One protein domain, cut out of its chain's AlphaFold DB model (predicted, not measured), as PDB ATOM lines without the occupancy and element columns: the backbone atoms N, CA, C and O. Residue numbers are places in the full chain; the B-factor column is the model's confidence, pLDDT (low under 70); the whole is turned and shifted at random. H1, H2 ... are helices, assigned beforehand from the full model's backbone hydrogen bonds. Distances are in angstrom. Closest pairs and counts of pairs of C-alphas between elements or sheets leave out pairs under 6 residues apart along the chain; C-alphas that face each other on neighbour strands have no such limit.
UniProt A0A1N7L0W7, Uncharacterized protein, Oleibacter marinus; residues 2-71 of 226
ATOM      1  N   SER A   2     -42.427 -16.950 -33.285       85.88
ATOM      2  CA  SER A   2     -41.548 -17.745 -32.400       85.88
ATOM      3  C   SER A   2     -40.097 -17.245 -32.301       85.88
ATOM      4  O   SER A   2     -39.490 -17.344 -31.243       85.88
ATOM      5  N   ILE A   3     -39.543 -16.651 -33.370       90.31
ATOM      6  CA  ILE A   3     -38.202 -16.027 -33.332       90.31
ATOM      7  C   ILE A   3     -38.153 -14.876 -32.319       90.31
ATOM      8  O   ILE A   3     -37.213 -14.811 -31.542       90.31
ATOM      9  N   HIS A   4     -39.179 -14.020 -32.272       89.62
ATOM     10  CA  HIS A   4     -39.229 -12.922 -31.302       89.62
ATOM     11  C   HIS A   4     -39.320 -13.437 -29.869       89.62
ATOM     12  O   HIS A   4     -38.638 -12.920 -28.999       89.62
ATOM     13  N   VAL A   5     -40.076 -14.514 -29.636       90.69
ATOM     14  CA  VAL A   5     -40.081 -15.185 -28.329       90.69
ATOM     15  C   VAL A   5     -38.682 -15.689 -27.977       90.69
ATOM     16  O   VAL A   5     -38.244 -15.524 -26.843       90.69
ATOM     17  N   ALA A   6     -37.962 -16.282 -28.932       91.50
ATOM     18  CA  ALA A   6     -36.602 -16.746 -28.686       91.50
ATOM     19  C   ALA A   6     -35.643 -15.586 -28.365       91.50
ATOM     20  O   ALA A   6     -34.873 -15.678 -27.414       91.50
ATOM     21  N   GLU A   7     -35.722 -14.486 -29.121       90.62
ATOM     22  CA  GLU A   7     -34.965 -13.252 -28.876       90.62
ATOM     23  C   GLU A   7     -35.270 -12.675 -27.488       90.62
ATOM     24  O   GLU A   7     -34.344 -12.360 -26.743       90.62
ATOM     25  N   ASP A   8     -36.547 -12.598 -27.111       91.12
ATOM     26  CA  ASP A   8     -36.986 -12.089 -25.813       91.12
ATOM     27  C   ASP A   8     -36.445 -12.954 -24.667       91.12
ATOM     28  O   ASP A   8     -35.871 -12.416 -23.716       91.12
ATOM     29  N   VAL A   9     -36.558 -14.284 -24.775       88.38
ATOM     30  CA  VAL A   9     -36.016 -15.233 -23.785       88.38
ATOM     31  C   VAL A   9     -34.504 -15.066 -23.644       88.38
ATOM     32  O   VAL A   9     -34.004 -14.957 -22.526       88.38
ATOM     33  N   LEU A  10     -33.778 -15.005 -24.764       88.12
ATOM     34  CA  LEU A  10     -32.322 -14.852 -24.763       88.12
ATOM     35  C   LEU A  10     -31.883 -13.478 -24.235       88.12
ATOM     36  O   LEU A  10     -30.863 -13.385 -23.563       88.12
ATOM     37  N   SER A  11     -32.657 -12.416 -24.486       87.62
ATOM     38  CA  SER A  11     -32.333 -11.054 -24.035       87.62
ATOM     39  C   SER A  11     -32.415 -10.872 -22.516       87.62
ATOM     40  O   SER A  11     -31.771  -9.982 -21.959       87.62
ATOM     41  N   GLN A  12     -33.220 -11.701 -21.850       83.69
ATOM     42  CA  GLN A  12     -33.383 -11.705 -20.397       83.69
ATOM     43  C   GLN A  12     -32.393 -12.647 -19.704       83.69
ATOM     44  O   GLN A  12     -32.283 -12.623 -18.474       83.69
ATOM     45  N   ASP A  13     -31.682 -13.478 -20.468       77.50
ATOM     46  CA  ASP A  13     -30.688 -14.393 -19.934       77.50
ATOM     47  C   ASP A  13     -29.377 -13.649 -19.647       77.50
ATOM     48  O   ASP A  13     -28.873 -12.869 -20.453       77.50
ATOM     49  N   VAL A  14     -28.827 -13.880 -18.459       75.56
ATOM     50  CA  VAL A  14     -27.578 -13.258 -17.993       75.56
ATOM     51  C   VAL A  14     -26.366 -14.174 -18.181       75.56
ATOM     52  O   VAL A  14     -25.255 -13.796 -17.814       75.56
ATOM     53  N   GLN A  15     -26.574 -15.390 -18.693       74.12
ATOM     54  CA  GLN A  15     -25.527 -16.388 -18.898       74.12
ATOM     55  C   GLN A  15     -24.918 -16.282 -20.299       74.12
ATOM     56  O   GLN A  15     -25.610 -15.995 -21.274       74.12
ATOM     57  N   GLU A  16     -23.619 -16.565 -20.406       76.62
ATOM     58  CA  GLU A  16     -22.941 -16.627 -21.703       76.62
ATOM     59  C   GLU A  16     -23.420 -17.849 -22.511       76.62
ATOM     60  O   GLU A  16     -23.516 -18.951 -21.956       76.62
ATOM     61  N   PRO A  17     -23.736 -17.680 -23.809       78.69
ATOM     62  CA  PRO A  17     -24.107 -18.789 -24.679       78.69
ATOM     63  C   PRO A  17     -22.902 -19.695 -24.969       78.69
ATOM     64  O   PRO A  17     -21.747 -19.293 -24.854       78.69
ATOM     65  N   SER A  18     -23.175 -20.936 -25.370       82.62
ATOM     66  CA  SER A  18     -22.143 -21.874 -25.820       82.62
ATOM     67  C   SER A  18     -21.492 -21.397 -27.127       82.62
ATOM     68  O   SER A  18     -22.194 -21.023 -28.056       82.62
ATOM     69  N   ASP A  19     -20.177 -21.589 -27.277       85.56
ATOM     70  CA  ASP A  19     -19.434 -21.358 -28.539       85.56
ATOM     71  C   ASP A  19     -19.723 -22.409 -29.636       85.56
ATOM     72  O   ASP A  19     -18.954 -22.574 -30.584       85.56
ATOM     73  N   ARG A  20     -20.781 -23.210 -29.473       90.19
ATOM     74  CA  ARG A  20     -21.116 -24.300 -30.395       90.19
ATOM     75  C   ARG A  20     -22.197 -23.809 -31.340       90.19
ATOM     76  O   ARG A  20     -23.100 -23.098 -30.912       90.19
ATOM     77  N   ASP A  21     -22.132 -24.253 -32.585       91.00
ATOM     78  CA  ASP A  21     -23.188 -23.989 -33.550       91.00
ATOM     79  C   ASP A  21     -24.370 -24.943 -33.339       91.00
ATOM     80  O   ASP A  21     -24.207 -26.089 -32.901       91.00
ATOM     81  N   VAL A  22     -25.571 -24.454 -33.652       93.75
ATOM     82  CA  VAL A  22     -26.777 -25.284 -33.740       93.75
ATOM     83  C   VAL A  22     -26.651 -26.198 -34.957       93.75
ATOM     84  O   VAL A  22     -26.189 -25.772 -36.012       93.75
ATOM     85  N   ASP A  23     -27.075 -27.448 -34.808       95.88
ATOM     86  CA  ASP A  23     -27.080 -28.418 -35.899       95.88
ATOM     87  C   ASP A  23     -28.031 -27.979 -37.036       95.88
ATOM     88  O   ASP A  23     -29.194 -27.638 -36.799       95.88
ATOM     89  N   ASP A  24     -27.530 -27.972 -38.275       95.25
ATOM     90  CA  ASP A  24     -28.276 -27.492 -39.445       95.25
ATOM     91  C   ASP A  24     -29.531 -28.333 -39.730       95.25
ATOM     92  O   ASP A  24     -30.582 -27.782 -40.083       95.25
ATOM     93  N   ASP A  25     -29.452 -29.656 -39.545       95.00
ATOM     94  CA  ASP A  25     -30.587 -30.558 -39.749       95.00
ATOM     95  C   ASP A  25     -31.640 -30.325 -38.661       95.00
ATOM     96  O   ASP A  25     -32.836 -30.229 -38.957       95.00
ATOM     97  N   TRP A  26     -31.212 -30.153 -37.406       97.00
ATOM     98  CA  TRP A  26     -32.109 -29.771 -36.315       97.00
ATOM     99  C   TRP A  26     -32.846 -28.464 -36.623       97.00
ATOM    100  O   TRP A  26     -34.073 -28.396 -36.491       97.00
ATOM    101  N   LEU A  27     -32.122 -27.439 -37.091       96.00
ATOM    102  CA  LEU A  27     -32.704 -26.136 -37.411       96.00
ATOM    103  C   LEU A  27     -33.691 -26.231 -38.579       96.00
ATOM    104  O   LEU A  27     -34.725 -25.553 -38.573       96.00
ATOM    105  N   TYR A  28     -33.403 -27.086 -39.563       95.00
ATOM    106  CA  TYR A  28     -34.326 -27.393 -40.649       95.00
ATOM    107  C   TYR A  28     -35.635 -28.005 -40.125       95.00
ATOM    108  O   TYR A  28     -36.711 -27.502 -40.463       95.00
ATOM    109  N   PHE A  29     -35.567 -29.029 -39.264       94.62
ATOM    110  CA  PHE A  29     -36.764 -29.646 -38.675       94.62
ATOM    111  C   PHE A  29     -37.566 -28.655 -37.831       94.62
ATOM    112  O   PHE A  29     -38.786 -28.578 -37.972       94.62
ATOM    113  N   TRP A  30     -36.890 -27.852 -37.003       96.44
ATOM    114  CA  TRP A  30     -37.548 -26.823 -36.200       96.44
ATOM    115  C   TRP A  30     -38.326 -25.830 -37.081       96.44
ATOM    116  O   TRP A  30     -39.506 -25.587 -36.826       96.44
ATOM    117  N   ARG A  31     -37.715 -25.322 -38.166       93.69
ATOM    118  CA  ARG A  31     -38.383 -24.395 -39.104       93.69
ATOM    119  C   ARG A  31     -39.571 -25.037 -39.818       93.69
ATOM    120  O   ARG A  31     -40.606 -24.389 -39.971       93.69
ATOM    121  N   ASP A  32     -39.433 -26.285 -40.268       94.00
ATOM    122  CA  ASP A  32     -40.523 -27.002 -40.945       94.00
ATOM    123  C   ASP A  32     -41.729 -27.222 -40.015       94.00
ATOM    124  O   ASP A  32     -42.875 -27.194 -40.473       94.00
ATOM    125  N   TYR A  33     -41.492 -27.436 -38.719       92.94
ATOM    126  CA  TYR A  33     -42.556 -27.706 -37.750       92.94
ATOM    127  C   TYR A  33     -43.211 -26.424 -37.243       92.94
ATOM    128  O   TYR A  33     -44.440 -26.338 -37.248       92.94
ATOM    129  N   GLU A  34     -42.422 -25.407 -36.886       90.75
ATOM    130  CA  GLU A  34     -42.939 -24.105 -36.449       90.75
ATOM    131  C   GLU A  34     -43.775 -23.433 -37.546       90.75
ATOM    132  O   GLU A  34     -44.875 -22.950 -37.270       90.75
ATOM    133  N   GLY A  35     -43.341 -23.518 -38.810       85.81
ATOM    134  CA  GLY A  35     -44.058 -22.932 -39.946       85.81
ATOM    135  C   GLY A  35     -45.449 -23.529 -40.211       85.81
ATOM    136  O   GLY A  35     -46.220 -22.968 -40.991       85.81
ATOM    137  N   LYS A  36     -45.792 -24.656 -39.571       85.12
ATOM    138  CA  LYS A  36     -47.105 -25.325 -39.672       85.12
ATOM    139  C   LYS A  36     -48.048 -24.968 -38.521       85.12
ATOM    140  O   LYS A  36     -49.175 -25.462 -38.489       85.12
ATOM    141  N   VAL A  37     -47.611 -24.120 -37.591       82.19
ATOM    142  CA  VAL A  37     -48.340 -23.771 -36.371       82.19
ATOM    143  C   VAL A  37     -48.750 -22.299 -36.390       82.19
ATOM    144  O   VAL A  37     -47.927 -21.398 -36.527       82.19
ATOM    145  N   SER A  38     -50.044 -22.042 -36.191       77.94
ATOM    146  CA  SER A  38     -50.599 -20.683 -36.095       77.94
ATOM    147  C   SER A  38     -51.130 -20.321 -34.708       77.94
ATOM    148  O   SER A  38     -51.555 -19.187 -34.507       77.94
ATOM    149  N   ALA A  39     -51.173 -21.275 -33.775       83.19
ATOM    150  CA  ALA A  39     -51.615 -21.022 -32.409       83.19
ATOM    151  C   ALA A  39     -50.497 -20.330 -31.620       83.19
ATOM    152  O   ALA A  39     -49.373 -20.825 -31.577       83.19
ATOM    153  N   GLU A  40     -50.828 -19.210 -30.985       84.25
ATOM    154  CA  GLU A  40     -49.874 -18.345 -30.279       84.25
ATOM    155  C   GLU A  40     -49.157 -19.083 -29.136       84.25
ATOM    156  O   GLU A  40     -47.935 -19.027 -29.032       84.25
ATOM    157  N   GLU A  41     -49.891 -19.886 -28.358       80.19
ATOM    158  CA  GLU A  41     -49.338 -20.713 -27.272       80.19
ATOM    159  C   GLU A  41     -48.271 -21.704 -27.772       80.19
ATOM    160  O   GLU A  41     -47.238 -21.913 -27.135       80.19
ATOM    161  N   LEU A  42     -48.493 -22.306 -28.943       83.94
ATOM    162  CA  LEU A  42     -47.531 -23.230 -29.534       83.94
ATOM    163  C   LEU A  42     -46.332 -22.481 -30.129       83.94
ATOM    164  O   LEU A  42     -45.214 -22.978 -30.058       83.94
ATOM    165  N   GLN A  43     -46.527 -21.282 -30.679       88.19
ATOM    166  CA  GLN A  43     -45.419 -20.440 -31.144       88.19
ATOM    167  C   GLN A  43     -44.525 -19.985 -29.983       88.19
ATOM    168  O   GLN A  43     -43.302 -19.960 -30.118       88.19
ATOM    169  N   GLU A  44     -45.109 -19.701 -28.815       89.25
ATOM    170  CA  GLU A  44     -44.337 -19.438 -27.601       89.25
ATOM    171  C   GLU A  44     -43.484 -20.653 -27.207       89.25
ATOM    172  O   GLU A  44     -42.283 -20.525 -26.950       89.25
ATOM    173  N   LEU A  45     -44.078 -21.848 -27.232       89.38
ATOM    174  CA  LEU A  45     -43.372 -23.099 -26.965       89.38
ATOM    175  C   LEU A  45     -42.205 -23.319 -27.942       89.38
ATOM    176  O   LEU A  45     -41.081 -23.564 -27.504       89.38
ATOM    177  N   TRP A  46     -42.437 -23.174 -29.249       94.19
ATOM    178  CA  TRP A  46     -41.394 -23.307 -30.276       94.19
ATOM    179  C   TRP A  46     -40.291 -22.251 -30.144       94.19
ATOM    180  O   TRP A  46     -39.125 -22.562 -30.401       94.19
ATOM    181  N   GLY A  47     -40.630 -21.035 -29.708       94.06
ATOM    182  CA  GLY A  47     -39.661 -19.984 -29.404       94.06
ATOM    183  C   GLY A  47     -38.751 -20.341 -28.229       94.06
ATOM    184  O   GLY A  47     -37.535 -20.189 -28.325       94.06
ATOM    185  N   ARG A  48     -39.307 -20.907 -27.149       93.50
ATOM    186  CA  ARG A  48     -38.523 -21.400 -26.001       93.50
ATOM    187  C   ARG A  48     -37.604 -22.564 -26.376       93.50
ATOM    188  O   ARG A  48     -36.458 -22.594 -25.931       93.50
ATOM    189  N   VAL A  49     -38.086 -23.487 -27.214       95.38
ATOM    190  CA  VAL A  49     -37.267 -24.585 -27.762       95.38
ATOM    191  C   VAL A  49     -36.071 -24.023 -28.534       95.38
ATOM    192  O   VAL A  49     -34.939 -24.430 -28.283       95.38
ATOM    193  N   LEU A  50     -36.302 -23.049 -29.425       95.88
ATOM    194  CA  LEU A  50     -35.223 -22.405 -30.177       95.88
ATOM    195  C   LEU A  50     -34.236 -21.685 -29.257       95.88
ATOM    196  O   LEU A  50     -33.033 -21.853 -29.423       95.88
ATOM    197  N   ALA A  51     -34.725 -20.910 -28.286       93.56
ATOM    198  CA  ALA A  51     -33.868 -20.188 -27.349       93.56
ATOM    199  C   ALA A  51     -32.919 -21.130 -26.599       93.56
ATOM    200  O   ALA A  51     -31.722 -20.865 -26.524       93.56
ATOM    201  N   GLY A  52     -33.432 -22.249 -26.077       92.38
ATOM    202  CA  GLY A  52     -32.592 -23.206 -25.363       92.38
ATOM    203  C   GLY A  52     -31.583 -23.915 -26.271       92.38
ATOM    204  O   GLY A  52     -30.443 -24.111 -25.853       92.38
ATOM    205  N   GLU A  53     -31.954 -24.235 -27.515       94.62
ATOM    206  CA  GLU A  53     -31.021 -24.849 -28.466       94.62
ATOM    207  C   GLU A  53     -29.929 -23.873 -28.925       94.62
ATOM    208  O   GLU A  53     -28.760 -24.242 -28.963       94.62
ATOM    209  N   VAL A  54     -30.280 -22.610 -29.197       93.06
ATOM    210  CA  VAL A  54     -29.315 -21.551 -29.543       93.06
ATOM    211  C   VAL A  54     -28.372 -21.264 -28.378       93.06
ATOM    212  O   VAL A  54     -27.173 -21.097 -28.582       93.06
ATOM    213  N   LYS A  55     -28.891 -21.226 -27.146       90.00
ATOM    214  CA  LYS A  55     -28.073 -21.000 -25.950       90.00
ATOM    215  C   LYS A  55     -27.091 -22.146 -25.710       90.00
ATOM    216  O   LYS A  55     -25.928 -21.909 -25.378       90.00
ATOM    217  N   ASN A  56     -27.561 -23.385 -25.822       90.38
ATOM    218  CA  ASN A  56     -26.775 -24.568 -25.507       90.38
ATOM    219  C   ASN A  56     -27.125 -25.715 -26.470       90.38
ATOM    220  O   ASN A  56     -27.973 -26.549 -26.137       90.38
ATOM    221  N   PRO A  57     -26.460 -25.800 -27.636       93.50
ATOM    222  CA  PRO A  57     -26.760 -26.822 -28.635       93.50
ATOM    223  C   PRO A  57     -26.689 -28.255 -28.090       93.50
ATOM    224  O   PRO A  57     -25.793 -28.621 -27.310       93.50
ATOM    225  N   GLY A  58     -27.639 -29.079 -28.532       91.94
ATOM    226  CA  GLY A  58     -27.924 -30.418 -28.027       91.94
ATOM    227  C   GLY A  58     -28.842 -30.440 -26.800       91.94
ATOM    228  O   GLY A  58     -28.898 -31.464 -26.117       91.94
ATOM    229  N   THR A  59     -29.529 -29.335 -26.482       93.06
ATOM    230  CA  THR A  59     -30.469 -29.278 -25.348       93.06
ATOM    231  C   THR A  59     -31.777 -29.986 -25.673       93.06
ATOM    232  O   THR A  59     -32.327 -30.646 -24.785       93.06
ATOM    233  N   TYR A  60     -32.243 -29.871 -26.918       96.31
ATOM    234  CA  TYR A  60     -33.444 -30.523 -27.421       96.31
ATOM    235  C   TYR A  60     -33.098 -31.399 -28.618       96.31
ATOM    236  O   TYR A  60     -32.546 -30.951 -29.614       96.31
ATOM    237  N   SER A  61     -33.465 -32.669 -28.561       95.88
ATOM    238  CA  SER A  61     -33.294 -33.592 -29.678       95.88
ATOM    239  C   SER A  61     -34.366 -33.385 -30.756       95.88
ATOM    240  O   SER A  61     -35.471 -32.920 -30.476       95.88
ATOM    241  N   VAL A  62     -34.096 -33.840 -31.987       95.44
ATOM    242  CA  VAL A  62     -35.121 -33.899 -33.054       95.44
ATOM    243  C   VAL A  62     -36.340 -34.724 -32.613       95.44
ATOM    244  O   VAL A  62     -37.470 -34.377 -32.940       95.44
ATOM    245  N   ARG A  63     -36.139 -35.757 -31.776       94.75
ATOM    246  CA  ARG A  63     -37.244 -36.530 -31.181       94.75
ATOM    247  C   ARG A  63     -38.153 -35.675 -30.303       94.75
ATOM    248  O   ARG A  63     -39.356 -35.908 -30.288       94.75
ATOM    249  N   THR A  64     -37.601 -34.696 -29.591       95.62
ATOM    250  CA  THR A  64     -38.407 -33.744 -28.822       95.62
ATOM    251  C   THR A  64     -39.198 -32.826 -29.746       95.62
ATOM    252  O   THR A  64     -40.369 -32.590 -29.474       95.62
ATOM    253  N   LEU A  65     -38.640 -32.388 -30.881       95.62
ATOM    254  CA  LEU A  65     -39.412 -31.629 -31.877       95.62
ATOM    255  C   LEU A  65     -40.593 -32.454 -32.423       95.62
ATOM    256  O   LEU A  65     -41.720 -31.960 -32.475       95.62
ATOM    257  N   ASP A  66     -40.360 -33.722 -32.771       94.50
ATOM    258  CA  ASP A  66     -41.415 -34.638 -33.226       94.50
ATOM    259  C   ASP A  66     -42.494 -34.861 -32.160       94.50
ATOM    260  O   ASP A  66     -43.683 -34.881 -32.481       94.50
ATOM    261  N   PHE A  67     -42.086 -34.996 -30.896       95.12
ATOM    262  CA  PHE A  67     -42.996 -35.140 -29.765       95.12
ATOM    263  C   PHE A  67     -43.879 -33.896 -29.591       95.12
ATOM    264  O   PHE A  67     -45.102 -34.006 -29.553       95.12
ATOM    265  N   LEU A  68     -43.278 -32.701 -29.551       93.12
ATOM    266  CA  LEU A  68     -44.007 -31.441 -29.356       93.12
ATOM    267  C   LEU A  68     -44.983 -31.143 -30.497       93.12
ATOM    268  O   LEU A  68     -46.048 -30.578 -30.266       93.12
ATOM    269  N   LYS A  69     -44.646 -31.549 -31.725       90.94
ATOM    270  CA  LYS A  69     -45.493 -31.361 -32.909       90.94
ATOM    271  C   LYS A  69     -46.867 -32.027 -32.787       90.94
ATOM    272  O   LYS A  69     -47.821 -31.539 -33.389       90.94
ATOM    273  N   VAL A  70     -46.958 -33.152 -32.079       90.88
ATOM    274  CA  VAL A  70     -48.202 -33.930 -31.937       90.88
ATOM    275  C   VAL A  70     -48.781 -33.880 -30.524       90.88
ATOM    276  O   VAL A  70     -49.812 -34.502 -30.284       90.88
ATOM    277  N   LEU A  71     -48.142 -33.139 -29.615       92.06
ATOM    278  CA  LEU A  71     -48.548 -33.034 -28.221       92.06
ATOM    279  C   LEU A  71     -49.915 -32.349 -28.103       92.06
ATOM    280  O   LEU A  71     -50.092 -31.196 -28.504       92.06
TER     281      LEU A  71
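Overview. This is residues 2 to 71 of the 226 residues of an uncharacterized protein of Oleibacter marinus (UniProt A0A1N7L0W7). Three helices, H2, H3 and H4, lie side by side with their lines nearly aligned and their centres in a triangle, H3 running opposite to H2 and H4, and H1 packs slantwise on H3, on its side away from H4. The long link from H1 to H2 arcs round one end. The 70 printed residues, with four named helices in the order H1, H2, H3, H4 and no named strand, are all helix in class and compact, with a radius of gyration of the C-alphas of 11.6 A and spans of 32 by 23 by 16 A.

Along the chain. H1, residues 2 to 11, begins at C-alpha 2 (-41.548, -17.745, -32.400) and is 14.1 A long. H2 is residues 24 to 34, 15.3 A. H3 is residues 40 to 55, 22.4 A. H4, residues 62 to 70, 13.1 A, ends at C-alpha 70 (-48.202, -33.930, -31.937).

Arrangement. H1 touches H3, closest C-alphas Ser 2 and Gly 47, 4.2 A, at a steep tilt of 49 degrees. H3, with residues 43 to 50 alone, touches H2 in a helical hairpin, closest C-alphas Glu 34 and Trp 46, 6.4 A. H2 touches H4, closest C-alphas Trp 26 and Val 62, 6.1 A, the same way at a shallow tilt of 6 degrees. H1 and H4 are apart. Every O i to N i+4 pair is within hydrogen-bond range in H1, H2 and H3, and 4 of 5 in H4.

Size, cuts and confidence. The C-alphas farthest apart, of Asp 19 and Ala 39, are 32.4 A apart. The printed part has no cut, and no printed residue is under 70 in pLDDT.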